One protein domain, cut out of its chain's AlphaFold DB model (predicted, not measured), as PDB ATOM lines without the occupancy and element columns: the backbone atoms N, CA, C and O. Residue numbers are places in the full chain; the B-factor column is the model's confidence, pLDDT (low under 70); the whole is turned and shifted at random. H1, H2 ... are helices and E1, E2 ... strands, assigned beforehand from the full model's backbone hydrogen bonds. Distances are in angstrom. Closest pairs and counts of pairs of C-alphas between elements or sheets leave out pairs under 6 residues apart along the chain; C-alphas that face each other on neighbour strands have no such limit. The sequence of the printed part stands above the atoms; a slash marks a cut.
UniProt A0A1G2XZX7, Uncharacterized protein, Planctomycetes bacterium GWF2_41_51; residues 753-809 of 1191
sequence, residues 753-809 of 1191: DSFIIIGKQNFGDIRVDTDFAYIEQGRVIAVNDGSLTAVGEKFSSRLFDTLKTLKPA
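Overview. This is residues 753 to 809 of the 1191 residues of an uncharacterized protein of Planctomycetes bacterium GWF2_41_51 (UniProt A0A1G2XZX7). A twisted sheet of four strands is crossed on one face by helix H1, and the small hairpin E2-E3 folds over beside the helix at one end of the strands. The printed part has 57 residues, with six named strands and then one named helix, E1 E2 E3 E4 E5 E6 H1. The larger sheet has the order E1 - E4 - E5 - E6, antiparallel. The class is mixed; the whole is compact, with a radius of gyration of the C-alphas of 10.7 A and spans of 30 by 22 by 20 A.

Arrangement. E1, residues 754 to 758, is antiparallel to E4, residues 772 to 776, with N 755 and O 775 2.8 A apart, within hydrogen-bond range. E2, residues 761 to 763, and E3, residues 766 to 768, form a hairpin, with N 763 and O 766 at 2.8 A. E4, E5, residues 779 to 784, and E6, residues 787 to 789, form a meander, each strand the antiparallel neighbour of the one before; N 774 and O 781 are 2.8 A apart, N 789 and O 782 2.8 A. H1, residues 793 to 804, is on the larger sheet in two layers, helix on one face, at a height over the sheet of 8.9 A; on the local plane it runs across the strands, at 87 degrees to E1. The closest C-alphas of H1 and E4 are Phe 800 and Ile 775, 6.8 A; of H1 and E3, Leu 799 and Ile 766, 7.0 A. Every O i to N i+4 pair in H1 is within hydrogen-bond range.

Along the chain. E1 begins at C-alpha 754 (-36.288, 20.178, 18.923) and is 13.6 A long; E4 is 13.7 A, E5 16.7 A. H1, 16.6 A, ends at C-alpha 804 (-31.308, 26.797, 14.936).

Size, cuts and confidence. The farthest C-alphas, Ser 787 and Lys 807, are 30.4 A apart. The printed part has no cut, its links between named elements are tight, and residue 809 alone has pLDDT under 70.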
ATOM      1  N   ASP A 753     -33.527  17.649  15.879       92.06
ATOM      2  CA  ASP A 753     -33.412  18.748  16.843       92.06
ATOM      3  C   ASP A 753     -34.798  19.318  17.175       92.06
ATOM      4  O   ASP A 753     -35.604  19.589  16.282       92.06
ATOM      5  N   SER A 754     -35.049  19.555  18.460       95.12
ATOM      6  CA  SER A 754     -36.288  20.178  18.923       95.12
ATOM      7  C   SER A 754     -36.025  21.282  19.941       95.12
ATOM      8  O   SER A 754     -34.944  21.372  20.525       95.12
ATOM      9  N   PHE A 755     -37.005  22.162  20.118       96.50
ATOM     10  CA  PHE A 755     -36.917  23.328  20.986       96.50
ATOM     11  C   PHE A 755     -38.140  23.409  21.886       96.50
ATOM     12  O   PHE A 755     -39.266  23.244  21.422       96.50
ATOM     13  N   ILE A 756     -37.909  23.718  23.158       97.25
ATOM     14  CA  ILE A 756     -38.941  24.090  24.119       97.25
ATOM     15  C   ILE A 756     -38.770  25.570  24.449       97.25
ATOM     16  O   ILE A 756     -37.670  26.009  24.783       97.25
ATOM     17  N   ILE A 757     -39.860  26.325  24.364       96.62
ATOM     18  CA  ILE A 757     -39.948  27.752  24.664       96.62
ATOM     19  C   ILE A 757     -40.957  27.935  25.792       96.62
ATOM     20  O   ILE A 757     -42.089  27.465  25.695       96.62
ATOM     21  N   ILE A 758     -40.544  28.630  26.847       96.25
ATOM     22  CA  ILE A 758     -41.366  28.939  28.013       96.25
ATOM     23  C   ILE A 758     -41.777  30.410  27.988       96.25
ATOM     24  O   ILE A 758     -40.938  31.319  27.940       96.25
ATOM     25  N   GLY A 759     -43.081  30.635  28.085       93.00
ATOM     26  CA  GLY A 759     -43.682  31.955  28.095       93.00
ATOM     27  C   GLY A 759     -43.402  32.764  26.830       93.00
ATOM     28  O   GLY A 759     -42.894  32.287  25.811       93.00
ATOM     29  N   LYS A 760     -43.722  34.051  26.925       92.62
ATOM     30  CA  LYS A 760     -43.590  35.001  25.821       92.62
ATOM     31  C   LYS A 760     -42.116  35.275  25.529       92.62
ATOM     32  O   LYS A 760     -41.405  35.771  26.402       92.62
ATOM     33  N   GLN A 761     -41.675  35.006  24.302       93.62
ATOM     34  CA  GLN A 761     -40.293  35.209  23.858       93.62
ATOM     35  C   GLN A 761     -40.228  35.941  22.515       93.62
ATOM     36  O   GLN A 761     -41.112  35.811  21.667       93.62
ATOM     37  N   ASN A 762     -39.142  36.689  22.311       92.19
ATOM     38  CA  ASN A 762     -38.864  37.395  21.063       92.19
ATOM     39  C   ASN A 762     -37.540  36.907  20.467       92.19
ATOM     40  O   ASN A 762     -36.514  36.894  21.149       92.19
ATOM     41  N   PHE A 763     -37.553  36.574  19.179       91.12
ATOM     42  CA  PHE A 763     -36.394  36.133  18.408       91.12
ATOM     43  C   PHE A 763     -36.265  37.007  17.159       91.12
ATOM     44  O   PHE A 763     -36.820  36.705  16.103       91.12
ATOM     45  N   GLY A 764     -35.567  38.138  17.295       87.12
ATOM     46  CA  GLY A 764     -35.519  39.146  16.237       87.12
ATOM     47  C   GLY A 764     -36.904  39.749  15.996       87.12
ATOM     48  O   GLY A 764     -37.468  40.368  16.896       87.12
ATOM     49  N   ASP A 765     -37.448  39.564  14.795       88.25
ATOM     50  CA  ASP A 765     -38.788  40.019  14.411       88.25
ATOM     51  C   ASP A 765     -39.889  38.962  14.628       88.25
ATOM     52  O   ASP A 765     -41.066  39.231  14.383       88.25
ATOM     53  N   ILE A 766     -39.530  37.767  15.111       90.00
ATOM     54  CA  ILE A 766     -40.484  36.709  15.447       90.00
ATOM     55  C   ILE A 766     -40.867  36.816  16.921       90.00
ATOM     56  O   ILE A 766     -40.019  36.715  17.809       90.00
ATOM     57  N   ARG A 767     -42.167  36.967  17.183       91.38
ATOM     58  CA  ARG A 767     -42.746  36.964  18.529       91.38
ATOM     59  C   ARG A 767     -43.506  35.665  18.770       91.38
ATOM     60  O   ARG A 767     -44.407  35.328  18.006       91.38
ATOM     61  N   VAL A 768     -43.155  34.970  19.845       91.19
ATOM     62  CA  VAL A 768     -43.879  33.809  20.368       91.19
ATOM     63  C   VAL A 768     -44.645  34.282  21.600       91.19
ATOM     64  O   VAL A 768     -44.033  34.695  22.582       91.19
ATOM     65  N   ASP A 769     -45.974  34.294  21.524       91.31
ATOM     66  CA  ASP A 769     -46.867  34.800  22.577       91.31
ATOM     67  C   ASP A 769     -47.757  33.667  23.102       91.31
ATOM     68  O   ASP A 769     -48.951  33.609  22.823       91.31
ATOM     69  N   THR A 770     -47.123  32.707  23.770       92.81
ATOM     70  CA  THR A 770     -47.744  31.486  24.304       92.81
ATOM     71  C   THR A 770     -47.135  31.176  25.665       92.81
ATOM     72  O   THR A 770     -45.981  31.534  25.906       92.81
ATOM     73  N   ASP A 771     -47.849  30.462  26.529       93.75
ATOM     74  CA  ASP A 771     -47.303  30.006  27.815       93.75
ATOM     75  C   ASP A 771     -46.231  28.926  27.626       93.75
ATOM     76  O   ASP A 771     -45.251  28.866  28.373       93.75
ATOM     77  N   PHE A 772     -46.375  28.108  26.581       96.69
ATOM     78  CA  PHE A 772     -45.410  27.081  26.203       96.69
ATOM     79  C   PHE A 772     -45.454  26.795  24.705       96.69
ATOM     80  O   PHE A 772     -46.526  26.777  24.101       96.69
ATOM     81  N   ALA A 773     -44.298  26.503  24.111       95.75
ATOM     82  CA  ALA A 773     -44.222  25.927  22.777       95.75
ATOM     83  C   ALA A 773     -43.139  24.845  22.683       95.75
ATOM     84  O   ALA A 773     -41.998  25.064  23.078       95.75
ATOM     85  N   TYR A 774     -43.486  23.704  22.094       96.00
ATOM     86  CA  TYR A 774     -42.559  22.680  21.624       96.00
ATOM     87  C   TYR A 774     -42.519  22.695  20.098       96.00
ATOM     88  O   TYR A 774     -43.564  22.692  19.447       96.00
ATOM     89  N   ILE A 775     -41.318  22.711  19.526       94.44
ATOM     90  CA  ILE A 775     -41.095  22.836  18.086       94.44
ATOM     91  C   ILE A 775     -40.075  21.786  17.655       94.44
ATOM     92  O   ILE A 775     -38.925  21.802  18.086       94.44
ATOM     93  N   GLU A 776     -40.496  20.910  16.758       91.94
ATOM     94  CA  GLU A 776     -39.685  19.929  16.042       91.94
ATOM     95  C   GLU A 776     -39.961  20.110  14.539       91.94
ATOM     96  O   GLU A 776     -40.968  20.707  14.145       91.94
ATOM     97  N   GLN A 777     -39.068  19.657  13.661       84.00
ATOM     98  CA  GLN A 777     -39.261  19.833  12.222       84.00
ATOM     99  C   GLN A 777     -40.608  19.238  11.758       84.00
ATOM    100  O   GLN A 777     -40.837  18.037  11.852       84.00
ATOM    101  N   GLY A 778     -41.508  20.094  11.256       77.88
ATOM    102  CA  GLY A 778     -42.854  19.695  10.818       77.88
ATOM    103  C   GLY A 778     -43.869  19.478  11.948       77.88
ATOM    104  O   GLY A 778     -44.979  19.026  11.680       77.88
ATOM    105  N   ARG A 779     -43.526  19.808  13.199       86.56
ATOM    106  CA  ARG A 779     -44.387  19.579  14.360       86.56
ATOM    107  C   ARG A 779     -44.296  20.713  15.377       86.56
ATOM    108  O   ARG A 779     -43.221  21.033  15.872       86.56
ATOM    109  N   VAL A 780     -45.445  21.271  15.752       91.44
ATOM    110  CA  VAL A 780     -45.538  22.286  16.808       91.44
ATOM    111  C   VAL A 780     -46.647  21.944  17.781       91.44
ATOM    112  O   VAL A 780     -47.755  21.607  17.374       91.44
ATOM    113  N   ILE A 781     -46.342  22.064  19.066       93.69
ATOM    114  CA  ILE A 781     -47.323  22.076  20.148       93.69
ATOM    115  C   ILE A 781     -47.205  23.447  20.792       93.69
ATOM    116  O   ILE A 781     -46.142  23.783  21.299       93.69
ATOM    117  N   ALA A 782     -48.268  24.236  20.764       94.44
ATOM    118  CA  ALA A 782     -48.333  25.515  21.456       94.44
ATOM    119  C   ALA A 782     -49.456  25.456  22.488       94.44
ATOM    120  O   ALA A 782     -50.552  25.000  22.167       94.44
ATOM    121  N   VAL A 783     -49.176  25.911  23.706       95.00
ATOM    122  CA  VAL A 783     -50.141  25.987  24.800       95.00
ATOM    123  C   VAL A 783     -50.296  27.440  25.217       95.00
ATOM    124  O   VAL A 783     -49.306  28.138  25.441       95.00
ATOM    125  N   ASN A 784     -51.543  27.881  25.309       93.12
ATOM    126  CA  ASN A 784     -51.905  29.196  25.809       93.12
ATOM    127  C   ASN A 784     -53.191  29.065  26.627       93.12
ATOM    128  O   ASN A 784     -54.164  28.492  26.132       93.12
ATOM    129  N   ASP A 785     -53.172  29.564  27.861       87.69
ATOM    130  CA  ASP A 785     -54.306  29.519  28.793       87.69
ATOM    131  C   ASP A 785     -54.885  28.097  28.942       87.69
ATOM    132  O   ASP A 785     -56.062  27.834  28.698       87.69
ATOM    133  N   GLY A 786     -54.007  27.125  29.213       87.25
ATOM    134  CA  GLY A 786     -54.393  25.724  29.403       87.25
ATOM    135  C   GLY A 786     -54.976  25.026  28.167       87.25
ATOM    136  O   GLY A 786     -55.612  23.984  28.311       87.25
ATOM    137  N   SER A 787     -54.776  25.558  26.956       91.31
ATOM    138  CA  SER A 787     -55.343  24.992  25.724       91.31
ATOM    139  C   SER A 787     -54.341  24.917  24.569       91.31
ATOM    140  O   SER A 787     -53.411  25.722  24.475       91.31
ATOM    141  N   LEU A 788     -54.523  23.938  23.670       92.81
ATOM    142  CA  LEU A 788     -53.725  23.833  22.445       92.81
ATOM    143  C   LEU A 788     -54.077  24.970  21.485       92.81
ATOM    144  O   LEU A 788     -55.237  25.171  21.132       92.81
ATOM    145  N   THR A 789     -53.055  25.667  21.000       89.56
ATOM    146  CA  THR A 789     -53.197  26.736  20.011       89.56
ATOM    147  C   THR A 789     -52.679  26.274  18.654       89.56
ATOM    148  O   THR A 789     -51.581  25.726  18.542       89.56
ATOM    149  N   ALA A 790     -53.459  26.514  17.599       85.12
ATOM    150  CA  ALA A 790     -53.038  26.221  16.235       85.12
ATOM    151  C   ALA A 790     -51.912  27.168  15.795       85.12
ATOM    152  O   ALA A 790     -52.002  28.386  15.958       85.12
ATOM    153  N   VAL A 791     -50.869  26.610  15.179       83.94
ATOM    154  CA  VAL A 791     -49.734  27.371  14.645       83.94
ATOM    155  C   VAL A 791     -49.600  27.075  13.156       83.94
ATOM    156  O   VAL A 791     -49.556  25.918  12.748       83.94
ATOM    157  N   GLY A 792     -49.541  28.119  12.327       84.50
ATOM    158  CA  GLY A 792     -49.418  27.955  10.876       84.50
ATOM    159  C   GLY A 792     -48.049  27.403  10.459       84.50
ATOM    160  O   GLY A 792     -47.020  27.873  10.942       84.50
ATOM    161  N   GLU A 793     -48.026  26.477   9.497       83.62
ATOM    162  CA  GLU A 793     -46.806  25.792   9.028       83.62
ATOM    163  C   GLU A 793     -45.691  26.747   8.573       83.62
ATOM    164  O   GLU A 793     -44.522  26.570   8.900       83.62
ATOM    165  N   LYS A 794     -46.039  27.822   7.852       85.38
ATOM    166  CA  LYS A 794     -45.041  28.814   7.412       85.38
ATOM    167  C   LYS A 794     -44.358  29.510   8.589       85.38
ATOM    168  O   LYS A 794     -43.168  29.810   8.522       85.38
ATOM    169  N   PHE A 795     -45.119  29.796   9.645       86.62
ATOM    170  CA  PHE A 795     -44.585  30.428  10.845       86.62
ATOM    171  C   PHE A 795     -43.706  29.448  11.622       86.62
ATOM    172  O   PHE A 795     -42.606  29.820  12.024       86.62
ATOM    173  N   SER A 796     -44.143  28.193  11.774       85.38
ATOM    174  CA  SER A 796     -43.375  27.174  12.489       85.38
ATOM    175  C   SER A 796     -42.045  26.854  11.813       85.38
ATOM    176  O   SER A 796     -41.026  26.827  12.499       85.38
ATOM    177  N   SER A 797     -42.013  26.697  10.482       88.56
ATOM    178  CA  SER A 797     -40.760  26.490   9.743       88.56
ATOM    179  C   SER A 797     -39.801  27.666   9.924       88.56
ATOM    180  O   SER A 797     -38.645  27.472  10.293       88.56
ATOM    181  N   ARG A 798     -40.296  28.900   9.759       90.88
ATOM    182  CA  ARG A 798     -39.484  30.113   9.924       90.88
ATOM    183  C   ARG A 798     -38.929  30.254  11.346       90.88
ATOM    184  O   ARG A 798     -37.772  30.641  11.525       90.88
ATOM    185  N   LEU A 799     -39.747  29.967  12.357       90.56
ATOM    186  CA  LEU A 799     -39.334  30.002  13.758       90.56
ATOM    187  C   LEU A 799     -38.278  28.930  14.046       90.56
ATOM    188  O   LEU A 799     -37.257  29.243  14.648       90.56
ATOM    189  N   PHE A 800     -38.470  27.701  13.563       91.88
ATOM    190  CA  PHE A 800     -37.500  26.615  13.718       91.88
ATOM    191  C   PHE A 800     -36.135  26.956  13.103       91.88
ATOM    192  O   PHE A 800     -35.107  26.804  13.766       91.88
ATOM    193  N   ASP A 801     -36.123  27.491  11.879       91.31
ATOM    194  CA  ASP A 801     -34.894  27.939  11.215       91.31
ATOM    195  C   ASP A 801     -34.204  29.054  12.009       91.31
ATOM    196  O   ASP A 801     -32.984  29.044  12.169       91.31
ATOM    197  N   THR A 802     -34.981  29.979  12.579       91.69
ATOM    198  CA  THR A 802     -34.455  31.057  13.428       91.69
ATOM    199  C   THR A 802     -33.817  30.499  14.703       91.69
ATOM    200  O   THR A 802     -32.681  30.853  15.022       91.69
ATOM    201  N   LEU A 803     -34.490  29.585  15.408       91.25
ATOM    202  CA  LEU A 803     -33.999  28.977  16.651       91.25
ATOM    203  C   LEU A 803     -32.699  28.192  16.444       91.25
ATOM    204  O   LEU A 803     -31.803  28.263  17.285       91.25
ATOM    205  N   LYS A 804     -32.545  27.512  15.301       90.50
ATOM    206  CA  LYS A 804     -31.308  26.797  14.936       90.50
ATOM    207  C   LYS A 804     -30.078  27.696  14.835       90.50
ATOM    208  O   LYS A 804     -28.964  27.214  15.021       90.50
ATOM    209  N   THR A 805     -30.258  28.984  14.542       90.69
ATOM    210  CA  THR A 805     -29.142  29.941  14.458       90.69
ATOM    211  C   THR A 805     -28.697  30.477  15.819       90.69
ATOM    212  O   THR A 805     -27.624  31.082  15.921       90.69
ATOM    213  N   LEU A 806     -29.494  30.264  16.872       88.88
ATOM    214  CA  LEU A 806     -29.178  30.747  18.208       88.88
ATOM    215  C   LEU A 806     -27.994  29.976  18.784       88.88
ATOM    216  O   LEU A 806     -27.907  28.750  18.712       88.88
ATOM    217  N   LYS A 807     -27.067  30.719  19.385       85.56
ATOM    218  CA  LYS A 807     -25.918  30.128  20.062       85.56
ATOM    219  C   LYS A 807     -26.301  29.739  21.491       85.56
ATOM    220  O   LYS A 807     -27.077  30.467  22.112       85.56
ATOM    221  N   PRO A 808     -25.728  28.650  22.032       82.19
ATOM    222  CA  PRO A 808     -25.868  28.323  23.444       82.19
ATOM    223  C   PRO A 808     -25.444  29.500  24.322       82.19
ATOM    224  O   PRO A 808     -24.518  30.243  23.972       82.19
ATOM    225  N   ALA A 809     -26.085  29.652  25.478       69.19
ATOM    226  CA  ALA A 809     -25.683  30.664  26.443       69.19
ATOM    227  C   ALA A 809     -24.220  30.429  26.862       69.19
ATOM    228  O   ALA A 809     -23.881  29.394  27.442       69.19
TER     229      ALA A 809